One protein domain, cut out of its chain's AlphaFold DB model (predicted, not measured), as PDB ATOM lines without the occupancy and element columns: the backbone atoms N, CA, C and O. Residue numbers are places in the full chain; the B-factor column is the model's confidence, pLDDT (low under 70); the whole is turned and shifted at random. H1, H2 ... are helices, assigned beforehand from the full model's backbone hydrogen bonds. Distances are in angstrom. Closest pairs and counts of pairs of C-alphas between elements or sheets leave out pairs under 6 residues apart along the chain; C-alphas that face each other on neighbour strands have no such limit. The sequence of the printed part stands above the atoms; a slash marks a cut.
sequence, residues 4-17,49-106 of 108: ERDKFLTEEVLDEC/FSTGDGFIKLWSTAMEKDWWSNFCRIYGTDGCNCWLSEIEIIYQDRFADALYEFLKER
ATOM      1  N   GLU A   4     -15.515 -49.832   8.387       90.94
ATOM      2  CA  GLU A   4     -14.413 -50.472   9.119       90.94
ATOM      3  C   GLU A   4     -14.577 -50.291  10.632       90.94
ATOM      4  O   GLU A   4     -14.519 -51.258  11.394       90.94
ATOM      5  N   ARG A   5     -14.834 -49.050  11.052       93.06
ATOM      6  CA  ARG A   5     -15.082 -48.686  12.447       93.06
ATOM      7  C   ARG A   5     -16.308 -49.402  13.000       93.06
ATOM      8  O   ARG A   5     -16.241 -50.015  14.060       93.06
ATOM      9  N   ASP A   6     -17.423 -49.328  12.281       93.25
ATOM     10  CA  ASP A   6     -18.709 -49.859  12.730       93.25
ATOM     11  C   ASP A   6     -18.679 -51.397  12.789       93.25
ATOM     12  O   ASP A   6     -19.214 -51.989  13.727       93.25
ATOM     13  N   LYS A   7     -17.956 -52.046  11.867       91.00
ATOM     14  CA  LYS A   7     -17.640 -53.477  11.935       91.00
ATOM     15  C   LYS A   7     -16.846 -53.825  13.185       91.00
ATOM     16  O   LYS A   7     -17.276 -54.679  13.953       91.00
ATOM     17  N   PHE A   8     -15.722 -53.150  13.403       92.81
ATOM     18  CA  PHE A   8     -14.861 -53.410  14.553       92.81
ATOM     19  C   PHE A   8     -15.620 -53.234  15.873       92.81
ATOM     20  O   PHE A   8     -15.609 -54.112  16.728       92.81
ATOM     21  N   LEU A   9     -16.343 -52.125  16.031       93.75
ATOM     22  CA  LEU A   9     -17.089 -51.839  17.255       93.75
ATOM     23  C   LEU A   9     -18.280 -52.788  17.453       93.75
ATOM     24  O   LEU A   9     -18.590 -53.146  18.586       93.75
ATOM     25  N   THR A  10     -18.918 -53.246  16.372       92.06
ATOM     26  CA  THR A  10     -19.920 -54.321  16.451       92.06
ATOM     27  C   THR A  10     -19.309 -55.587  17.049       92.06
ATOM     28  O   THR A  10     -19.895 -56.196  17.939       92.06
ATOM     29  N   GLU A  11     -18.115 -55.962  16.597       90.12
ATOM     30  CA  GLU A  11     -17.487 -57.216  17.003       90.12
ATOM     31  C   GLU A  11     -16.855 -57.180  18.392       90.12
ATOM     32  O   GLU A  11     -16.906 -58.197  19.086       90.12
ATOM     33  N   GLU A  12     -16.287 -56.040  18.785       91.88
ATOM     34  CA  GLU A  12     -15.470 -55.909  19.999       91.88
ATOM     35  C   GLU A  12     -16.204 -55.234  21.165       91.88
ATOM     36  O   GLU A  12     -15.873 -55.455  22.330       91.88
ATOM     37  N   VAL A  13     -17.206 -54.397  20.878       92.31
ATOM     38  CA  VAL A  13     -18.003 -53.733  21.922       92.31
ATOM     39  C   VAL A  13     -19.325 -54.450  22.110       92.31
ATOM     40  O   VAL A  13     -19.679 -54.766  23.243       92.31
ATOM     41  N   LEU A  14     -20.043 -54.728  21.021       92.00
ATOM     42  CA  LEU A  14     -21.354 -55.374  21.112       92.00
ATOM     43  C   LEU A  14     -21.274 -56.897  21.261       92.00
ATOM     44  O   LEU A  14     -22.293 -57.520  21.537       92.00
ATOM     45  N   ASP A  15     -20.093 -57.495  21.071       88.19
ATOM     46  CA  ASP A  15     -19.907 -58.951  20.960       88.19
ATOM     47  C   ASP A  15     -20.817 -59.587  19.881       88.19
ATOM     48  O   ASP A  15     -21.129 -60.779  19.908       88.19
ATOM     49  N   GLU A  16     -21.239 -58.785  18.901       86.75
ATOM     50  CA  GLU A  16     -22.085 -59.191  17.783       86.75
ATOM     51  C   GLU A  16     -21.223 -59.555  16.569       86.75
ATOM     52  O   GLU A  16     -20.053 -59.200  16.460       86.75
ATOM     53  N   CYS A  17     -21.785 -60.296  15.622       83.06
ATOM     54  CA  CYS A  17     -21.075 -60.640  14.397       83.06
ATOM     55  C   CYS A  17     -21.385 -59.629  13.293       83.06
ATOM     56  O   CYS A  17     -22.552 -59.369  13.003       83.06
ATOM     57  N   PHE A  49     -23.416 -46.601  13.660       90.69
ATOM     58  CA  PHE A  49     -23.204 -45.783  14.859       90.69
ATOM     59  C   PHE A  49     -23.210 -44.273  14.592       90.69
ATOM     60  O   PHE A  49     -23.158 -43.490  15.533       90.69
ATOM     61  N   SER A  50     -23.352 -43.862  13.327       88.44
ATOM     62  CA  SER A  50     -23.670 -42.480  12.941       88.44
ATOM     63  C   SER A  50     -25.171 -42.150  13.072       88.44
ATOM     64  O   SER A  50     -25.604 -41.099  12.603       88.44
ATOM     65  N   THR A  51     -25.990 -43.073  13.595       88.06
ATOM     66  CA  THR A  51     -27.425 -42.860  13.864       88.06
ATOM     67  C   THR A  51     -27.685 -42.762  15.363       88.06
ATOM     68  O   THR A  51     -26.922 -43.305  16.159       88.06
ATOM     69  N   GLY A  52     -28.793 -42.121  15.754       85.50
ATOM     70  CA  GLY A  52     -29.208 -42.036  17.159       85.50
ATOM     71  C   GLY A  52     -29.343 -43.406  17.824       85.50
ATOM     72  O   GLY A  52     -28.722 -43.639  18.858       85.50
ATOM     73  N   ASP A  53     -30.076 -44.327  17.197       87.25
ATOM     74  CA  ASP A  53     -30.310 -45.668  17.745       87.25
ATOM     75  C   ASP A  53     -29.018 -46.489  17.829       87.25
ATOM     76  O   ASP A  53     -28.728 -47.101  18.859       87.25
ATOM     77  N   GLY A  54     -28.197 -46.451  16.771       89.19
ATOM     78  CA  GLY A  54     -26.892 -47.106  16.768       89.19
ATOM     79  C   GLY A  54     -25.976 -46.550  17.858       89.19
ATOM     80  O   GLY A  54     -25.366 -47.318  18.600       89.19
ATOM     81  N   PHE A  55     -25.908 -45.225  17.995       88.88
ATOM     82  CA  PHE A  55     -25.126 -44.570  19.038       88.88
ATOM     83  C   PHE A  55     -25.585 -44.980  20.438       88.88
ATOM     84  O   PHE A  55     -24.745 -45.365  21.247       88.88
ATOM     85  N   ILE A  56     -26.892 -44.942  20.724       87.25
ATOM     86  CA  ILE A  56     -27.433 -45.315  22.040       87.25
ATOM     87  C   ILE A  56     -27.046 -46.755  22.379       87.25
ATOM     88  O   ILE A  56     -26.551 -47.000  23.477       87.25
ATOM     89  N   LYS A  57     -27.203 -47.681  21.423       91.38
ATOM     90  CA  LYS A  57     -26.814 -49.090  21.582       91.38
ATOM     91  C   LYS A  57     -25.318 -49.241  21.876       91.38
ATOM     92  O   LYS A  57     -24.938 -49.971  22.793       91.38
ATOM     93  N   LEU A  58     -24.462 -48.558  21.112       91.62
ATOM     94  CA  LEU A  58     -23.012 -48.601  21.304       91.62
ATOM     95  C   LEU A  58     -22.612 -48.024  22.663       91.62
ATOM     96  O   LEU A  58     -21.849 -48.649  23.393       91.62
ATOM     97  N   TRP A  59     -23.145 -46.853  23.006       89.38
ATOM     98  CA  TRP A  59     -22.876 -46.155  24.257       89.38
ATOM     99  C   TRP A  59     -23.277 -46.997  25.469       89.38
ATOM    100  O   TRP A  59     -22.449 -47.227  26.351       89.38
ATOM    101  N   SER A  60     -24.518 -47.497  25.502       88.62
ATOM    102  CA  SER A  60     -25.015 -48.289  26.631       88.62
ATOM    103  C   SER A  60     -24.183 -49.546  26.839       88.62
ATOM    104  O   SER A  60     -23.832 -49.870  27.967       88.62
ATOM    105  N   THR A  61     -23.806 -50.216  25.749       92.75
ATOM    106  CA  THR A  61     -23.002 -51.437  25.827       92.75
ATOM    107  C   THR A  61     -21.566 -51.136  26.253       92.75
ATOM    108  O   THR A  61     -21.004 -51.843  27.084       92.75
ATOM    109  N   ALA A  62     -20.966 -50.061  25.733       90.69
ATOM    110  CA  ALA A  62     -19.620 -49.642  26.110       90.69
ATOM    111  C   ALA A  62     -19.520 -49.303  27.606       90.69
ATOM    112  O   ALA A  62     -18.522 -49.652  28.233       90.69
ATOM    113  N   MET A  63     -20.557 -48.688  28.190       88.44
ATOM    114  CA  MET A  63     -20.615 -48.367  29.622       88.44
ATOM    115  C   MET A  63     -20.507 -49.587  30.543       88.44
ATOM    116  O   MET A  63     -20.073 -49.450  31.686       88.44
ATOM    117  N   GLU A  64     -20.901 -50.764  30.064       90.69
ATOM    118  CA  GLU A  64     -20.870 -52.008  30.838       90.69
ATOM    119  C   GLU A  64     -19.500 -52.701  30.797       90.69
ATOM    120  O   GLU A  64     -19.252 -53.638  31.557       90.69
ATOM    121  N   LYS A  65     -18.588 -52.248  29.929       90.00
ATOM    122  CA  LYS A  65     -17.264 -52.854  29.762       90.00
ATOM    123  C   LYS A  65     -16.289 -52.360  30.832       90.00
ATOM    124  O   LYS A  65     -16.292 -51.200  31.240       90.00
ATOM    125  N   ASP A  66     -15.388 -53.235  31.264       91.94
ATOM    126  CA  ASP A  66     -14.399 -52.959  32.317       91.94
ATOM    127  C   ASP A  66     -13.444 -51.798  31.973       91.94
ATOM    128  O   ASP A  66     -13.070 -50.988  32.830       91.94
ATOM    129  N   TRP A  67     -13.094 -51.664  30.695       89.44
ATOM    130  CA  TRP A  67     -12.237 -50.606  30.172       89.44
ATOM    131  C   TRP A  67     -12.923 -49.238  30.067       89.44
ATOM    132  O   TRP A  67     -12.232 -48.245  29.812       89.44
ATOM    133  N   TRP A  68     -14.237 -49.144  30.300       88.12
ATOM    134  CA  TRP A  68     -15.014 -47.909  30.156       88.12
ATOM    135  C   TRP A  68     -14.462 -46.752  30.993       88.12
ATOM    136  O   TRP A  68     -14.255 -45.642  30.501       88.12
ATOM    137  N   SER A  69     -14.132 -47.024  32.257       84.50
ATOM    138  CA  SER A  69     -13.567 -46.023  33.172       84.50
ATOM    139  C   SER A  69     -12.256 -45.421  32.646       84.50
ATOM    140  O   SER A  69     -12.021 -44.215  32.750       84.50
ATOM    141  N   ASN A  70     -11.416 -46.247  32.018       87.06
ATOM    142  CA  ASN A  70     -10.162 -45.811  31.413       87.06
ATOM    143  C   ASN A  70     -10.391 -45.018  30.126       87.06
ATOM    144  O   ASN A  70      -9.659 -44.058  29.888       87.06
ATOM    145  N   PHE A  71     -11.377 -45.408  29.314       86.00
ATOM    146  CA  PHE A  71     -11.789 -44.649  28.134       86.00
ATOM    147  C   PHE A  71     -12.243 -43.243  28.534       86.00
ATOM    148  O   PHE A  71     -11.662 -42.262  28.072       86.00
ATOM    149  N   CYS A  72     -13.170 -43.141  29.490       81.81
ATOM    150  CA  CYS A  72     -13.628 -41.863  30.030       81.81
ATOM    151  C   CYS A  72     -12.493 -41.001  30.588       81.81
ATOM    152  O   CYS A  72     -12.519 -39.789  30.431       81.81
ATOM    153  N   ARG A  73     -11.496 -41.595  31.252       80.44
ATOM    154  CA  ARG A  73     -10.367 -40.829  31.797       80.44
ATOM    155  C   ARG A  73      -9.505 -40.186  30.705       80.44
ATOM    156  O   ARG A  73      -8.895 -39.155  30.953       80.44
ATOM    157  N   ILE A  74      -9.395 -40.827  29.543       82.12
ATOM    158  CA  ILE A  74      -8.523 -40.371  28.450       82.12
ATOM    159  C   ILE A  74      -9.275 -39.437  27.501       82.12
ATOM    160  O   ILE A  74      -8.725 -38.424  27.082       82.12
ATOM    161  N   TYR A  75     -10.517 -39.786  27.169       76.69
ATOM    162  CA  TYR A  75     -11.309 -39.119  26.133       76.69
ATOM    163  C   TYR A  75     -12.487 -38.307  26.683       76.69
ATOM    164  O   TYR A  75     -13.109 -37.555  25.938       76.69
ATOM    165  N   GLY A  76     -12.817 -38.446  27.968       65.81
ATOM    166  CA  GLY A  76     -13.837 -37.638  28.628       65.81
ATOM    167  C   GLY A  76     -13.260 -36.339  29.186       65.81
ATOM    168  O   GLY A  76     -12.160 -36.309  29.733       65.81
ATOM    169  N   THR A  77     -14.033 -35.261  29.089       54.56
ATOM    170  CA  THR A  77     -13.863 -34.078  29.943       54.56
ATOM    171  C   THR A  77     -14.596 -34.324  31.264       54.56
ATOM    172  O   THR A  77     -15.615 -35.011  31.259       54.56
ATOM    173  N   ASP A  78     -14.031 -33.848  32.383       47.38
ATOM    174  CA  ASP A  78     -14.441 -34.105  33.777       47.38
ATOM    175  C   ASP A  78     -15.806 -34.806  33.957       47.38
ATOM    176  O   ASP A  78     -16.868 -34.186  33.988       47.38
ATOM    177  N   GLY A  79     -15.750 -36.136  34.105       49.19
ATOM    178  CA  GLY A  79     -16.850 -36.952  34.616       49.19
ATOM    179  C   GLY A  79     -17.849 -37.502  33.598       49.19
ATOM    180  O   GLY A  79     -19.029 -37.315  33.839       49.19
ATOM    181  N   CYS A  80     -17.411 -38.208  32.535       51.78
ATOM    182  CA  CYS A  80     -18.172 -39.077  31.587       51.78
ATOM    183  C   CYS A  80     -19.515 -38.562  30.994       51.78
ATOM    184  O   CYS A  80     -20.056 -39.196  30.093       51.78
ATOM    185  N   ASN A  81     -20.072 -37.449  31.466       52.91
ATOM    186  CA  ASN A  81     -21.457 -37.018  31.275       52.91
ATOM    187  C   ASN A  81     -21.605 -36.029  30.110       52.91
ATOM    188  O   ASN A  81     -22.721 -35.733  29.692       52.91
ATOM    189  N   CYS A  82     -20.492 -35.539  29.562       53.44
ATOM    190  CA  CYS A  82     -20.461 -34.554  28.480       53.44
ATOM    191  C   CYS A  82     -21.002 -35.082  27.142       53.44
ATOM    192  O   CYS A  82     -21.525 -34.303  26.352       53.44
ATOM    193  N   TRP A  83     -20.967 -36.395  26.906       56.84
ATOM    194  CA  TRP A  83     -21.521 -37.001  25.688       56.84
ATOM    195  C   TRP A  83     -23.056 -37.084  25.683       56.84
ATOM    196  O   TRP A  83     -23.652 -37.248  24.621       56.84
ATOM    197  N   LEU A  84     -23.698 -36.963  26.852       52.28
ATOM    198  CA  LEU A  84     -25.156 -37.034  27.006       52.28
ATOM    199  C   LEU A  84     -25.810 -35.653  27.170       52.28
ATOM    200  O   LEU A  84     -27.004 -35.520  26.920       52.28
ATOM    201  N   SER A  85     -25.064 -34.626  27.597       49.81
ATOM    202  CA  SER A  85     -25.630 -33.299  27.889       49.81
ATOM    203  C   SER A  85     -25.733 -32.360  26.680       49.81
ATOM    204  O   SER A  85     -26.413 -31.343  26.776       49.81
ATOM    205  N   GLU A  86     -25.099 -32.687  25.549       44.19
ATOM    206  CA  GLU A  86     -25.152 -31.900  24.304       44.19
ATOM    207  C   GLU A  86     -25.499 -32.798  23.101       44.19
ATOM    208  O   GLU A  86     -24.692 -33.063  22.213       44.19
ATOM    209  N   ILE A  87     -26.723 -33.318  23.106       49.97
ATOM    210  CA  ILE A  87     -27.334 -34.092  22.018       49.97
ATOM    211  C   ILE A  87     -27.752 -33.086  20.919       49.97
ATOM    212  O   ILE A  87     -28.311 -32.040  21.222       49.97
ATOM    213  N   GLU A  88     -27.437 -33.251  19.635       48.34
ATOM    214  CA  GLU A  88     -27.849 -34.350  18.761       48.34
ATOM    215  C   GLU A  88     -26.978 -34.283  17.480       48.34
ATOM    216  O   GLU A  88     -26.663 -33.198  16.991       48.34
ATOM    217  N   ILE A  89     -26.583 -35.421  16.903       48.53
ATOM    218  CA  ILE A  89     -25.826 -35.566  15.633       48.53
ATOM    219  C   ILE A  89     -24.302 -35.321  15.713       48.53
ATOM    220  O   ILE A  89     -23.544 -36.183  15.274       48.53
ATOM    221  N   ILE A  90     -23.803 -34.212  16.276       52.78
ATOM    222  CA  ILE A  90     -22.381 -33.808  16.088       52.78
ATOM    223  C   ILE A  90     -21.364 -34.714  16.818       52.78
ATOM    224  O   ILE A  90     -20.194 -34.778  16.428       52.78
ATOM    225  N   TYR A  91     -21.790 -35.457  17.841       70.56
ATOM    226  CA  TYR A  91     -20.877 -36.252  18.668       70.56
ATOM    227  C   TYR A  91     -20.940 -37.768  18.451       70.56
ATOM    228  O   TYR A  91     -20.074 -38.462  18.974       70.56
ATOM    229  N   GLN A  92     -21.886 -38.291  17.664       83.94
ATOM    230  CA  GLN A  92     -22.041 -39.743  17.478       83.94
ATOM    231  C   GLN A  92     -20.814 -40.354  16.797       83.94
ATOM    232  O   GLN A  92     -20.171 -41.249  17.346       83.94
ATOM    233  N   ASP A  93     -20.429 -39.794  15.646       87.19
ATOM    234  CA  ASP A  93     -19.233 -40.237  14.933       87.19
ATOM    235  C   ASP A  93     -17.963 -39.988  15.747       87.19
ATOM    236  O   ASP A  93     -17.112 -40.863  15.813       87.19
ATOM    237  N   ARG A  94     -17.862 -38.852  16.451       85.44
ATOM    238  CA  ARG A  94     -16.697 -38.556  17.301       85.44
ATOM    239  C   ARG A  94     -16.531 -39.561  18.434       85.44
ATOM    240  O   ARG A  94     -15.408 -39.955  18.731       85.44
ATOM    241  N   PHE A  95     -17.631 -39.949  19.071       87.19
ATOM    242  CA  PHE A  95     -17.617 -40.966  20.110       87.19
ATOM    243  C   PHE A  95     -17.193 -42.320  19.539       87.19
ATOM    244  O   PHE A  95     -16.277 -42.941  20.073       87.19
ATOM    245  N   ALA A  96     -17.813 -42.749  18.435       91.12
ATOM    246  CA  ALA A  96     -17.476 -44.012  17.791       91.12
ATOM    247  C   ALA A  96     -16.007 -44.039  17.327       91.12
ATOM    248  O   ALA A  96     -15.312 -45.025  17.553       91.12
ATOM    249  N   ASP A  97     -15.505 -42.952  16.739       90.38
ATOM    250  CA  ASP A  97     -14.113 -42.836  16.292       90.38
ATOM    251  C   ASP A  97     -13.139 -42.889  17.479       90.38
ATOM    252  O   ASP A  97     -12.175 -43.652  17.459       90.38
ATOM    253  N   ALA A  98     -13.404 -42.128  18.548       89.81
ATOM    254  CA  ALA A  98     -12.574 -42.144  19.754       89.81
ATOM    255  C   ALA A  98     -12.534 -43.535  20.396       89.81
ATOM    256  O   ALA A  98     -11.479 -43.991  20.841       89.81
ATOM    257  N   LEU A  99     -13.683 -44.213  20.433       91.00
ATOM    258  CA  LEU A  99     -13.788 -45.553  20.981       91.00
ATOM    259  C   LEU A  99     -13.022 -46.574  20.132       91.00
ATOM    260  O   LEU A  99     -12.305 -47.412  20.675       91.00
ATOM    261  N   TYR A 100     -13.128 -46.471  18.808       93.19
ATOM    262  CA  TYR A 100     -12.384 -47.309  17.874       93.19
ATOM    263  C   TYR A 100     -10.872 -47.151  18.049       93.19
ATOM    264  O   TYR A 100     -10.184 -48.152  18.234       93.19
ATOM    265  N   GLU A 101     -10.354 -45.920  18.086       91.31
ATOM    266  CA  GLU A 101      -8.917 -45.679  18.279       91.31
ATOM    267  C   GLU A 101      -8.425 -46.187  19.644       91.31
ATOM    268  O   GLU A 101      -7.412 -46.883  19.726       91.31
ATOM    269  N   PHE A 102      -9.183 -45.933  20.716       90.69
ATOM    270  CA  PHE A 102      -8.850 -46.417  22.058       90.69
ATOM    271  C   PHE A 102      -8.720 -47.946  22.127       90.69
ATOM    272  O   PHE A 102      -7.813 -48.459  22.790       90.69
ATOM    273  N   LEU A 103      -9.635 -48.677  21.484       92.69
ATOM    274  CA  LEU A 103      -9.667 -50.141  21.520       92.69
ATOM    275  C   LEU A 103      -8.658 -50.765  20.554       92.69
ATOM    276  O   LEU A 103      -7.990 -51.736  20.914       92.69
ATOM    277  N   LYS A 104      -8.485 -50.191  19.360       89.62
ATOM    278  CA  LYS A 104      -7.551 -50.679  18.336       89.62
ATOM    279  C   LYS A 104      -6.106 -50.736  18.831       89.62
ATOM    280  O   LYS A 104      -5.357 -51.638  18.461       89.62
ATOM    281  N   GLU A 105      -5.699 -49.806  19.692       82.75
ATOM    282  CA  GLU A 105      -4.359 -49.819  20.291       82.75
ATOM    283  C   GLU A 105      -4.169 -50.912  21.358       82.75
ATOM    284  O   GLU A 105      -3.030 -51.265  21.672       82.75
ATOM    285  N   ARG A 106      -5.263 -51.446  21.914       77.31
ATOM    286  CA  ARG A 106      -5.265 -52.303  23.113       77.31
ATOM    287  C   ARG A 106      -5.604 -53.762  22.844       77.31
ATOM    288  O   ARG A 106      -5.158 -54.612  23.605       77.31
TER     289      ARG A 106
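Overview. This is residues 4 to 17 and 49 to 106 of the 108 residues of an uncharacterized protein of Deltaproteobacteria bacterium (UniProt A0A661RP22). Four helices meet at crossed angles: H1, H2 and H3 pack on H5, while the short H4, between two loops, sits at the opposite end of the domain from H1. H2 and H3 make a corner. The printed part has 72 residues with five named helices, in order H1 to H5, and no named strand: the class is all helix. It is compact, with a radius of gyration of the C-alphas of 11.3 A and spans of 31 by 25 by 18 A.

Arrangement. Start at H1, residues 4 to 12; it touches residues 96 to 100 alone of H5, residues 92 to 104, at a steep tilt of 64 degrees, closest at the C-alphas of Arg 5 and Tyr 100, 6.2 A. Next, H2, residues 52 to 63, only just touches H5, with 3 pairs of C-alphas within 8 A, the closest Phe 55 and Gln 92 at 5.9 A. H3, residues 68 to 75, also only just touches H5, with 3 such pairs; C-alphas 71 and 102 are the closest, 7.0 A. H4, residues 82 to 85, is close to H5 but not clearly touching, its closest C-alphas, Trp 83 and Phe 95, 7.9 A apart. H1 and H4 are apart. In H1, H2, H3 and H5 every O i to N i+4 pair is within hydrogen-bond range; H4 is too short for one.

Along the chain. Find C-alpha 4 at (-14.413, -50.472, 9.119), where H1 begins; it is 12.2 A long. H2 runs 16.4 A, H3 10.4 A and H4 5.4 A. H5 runs 18.2 A to C-alpha 104 at (-7.551, -50.679, 18.336).

Size, cuts and confidence. The farthest C-alphas, Cys 17 and Asp 78, are 33.5 A apart. Residues 18 to 48 are not printed; C-alphas 17 and 49 are 15.0 A apart across this cut. Of the links printed whole, H2 to H3 is tight and H3 to H4 and H4 to H5 are short. Look for pLDDT under 70 at residues 76 to 90.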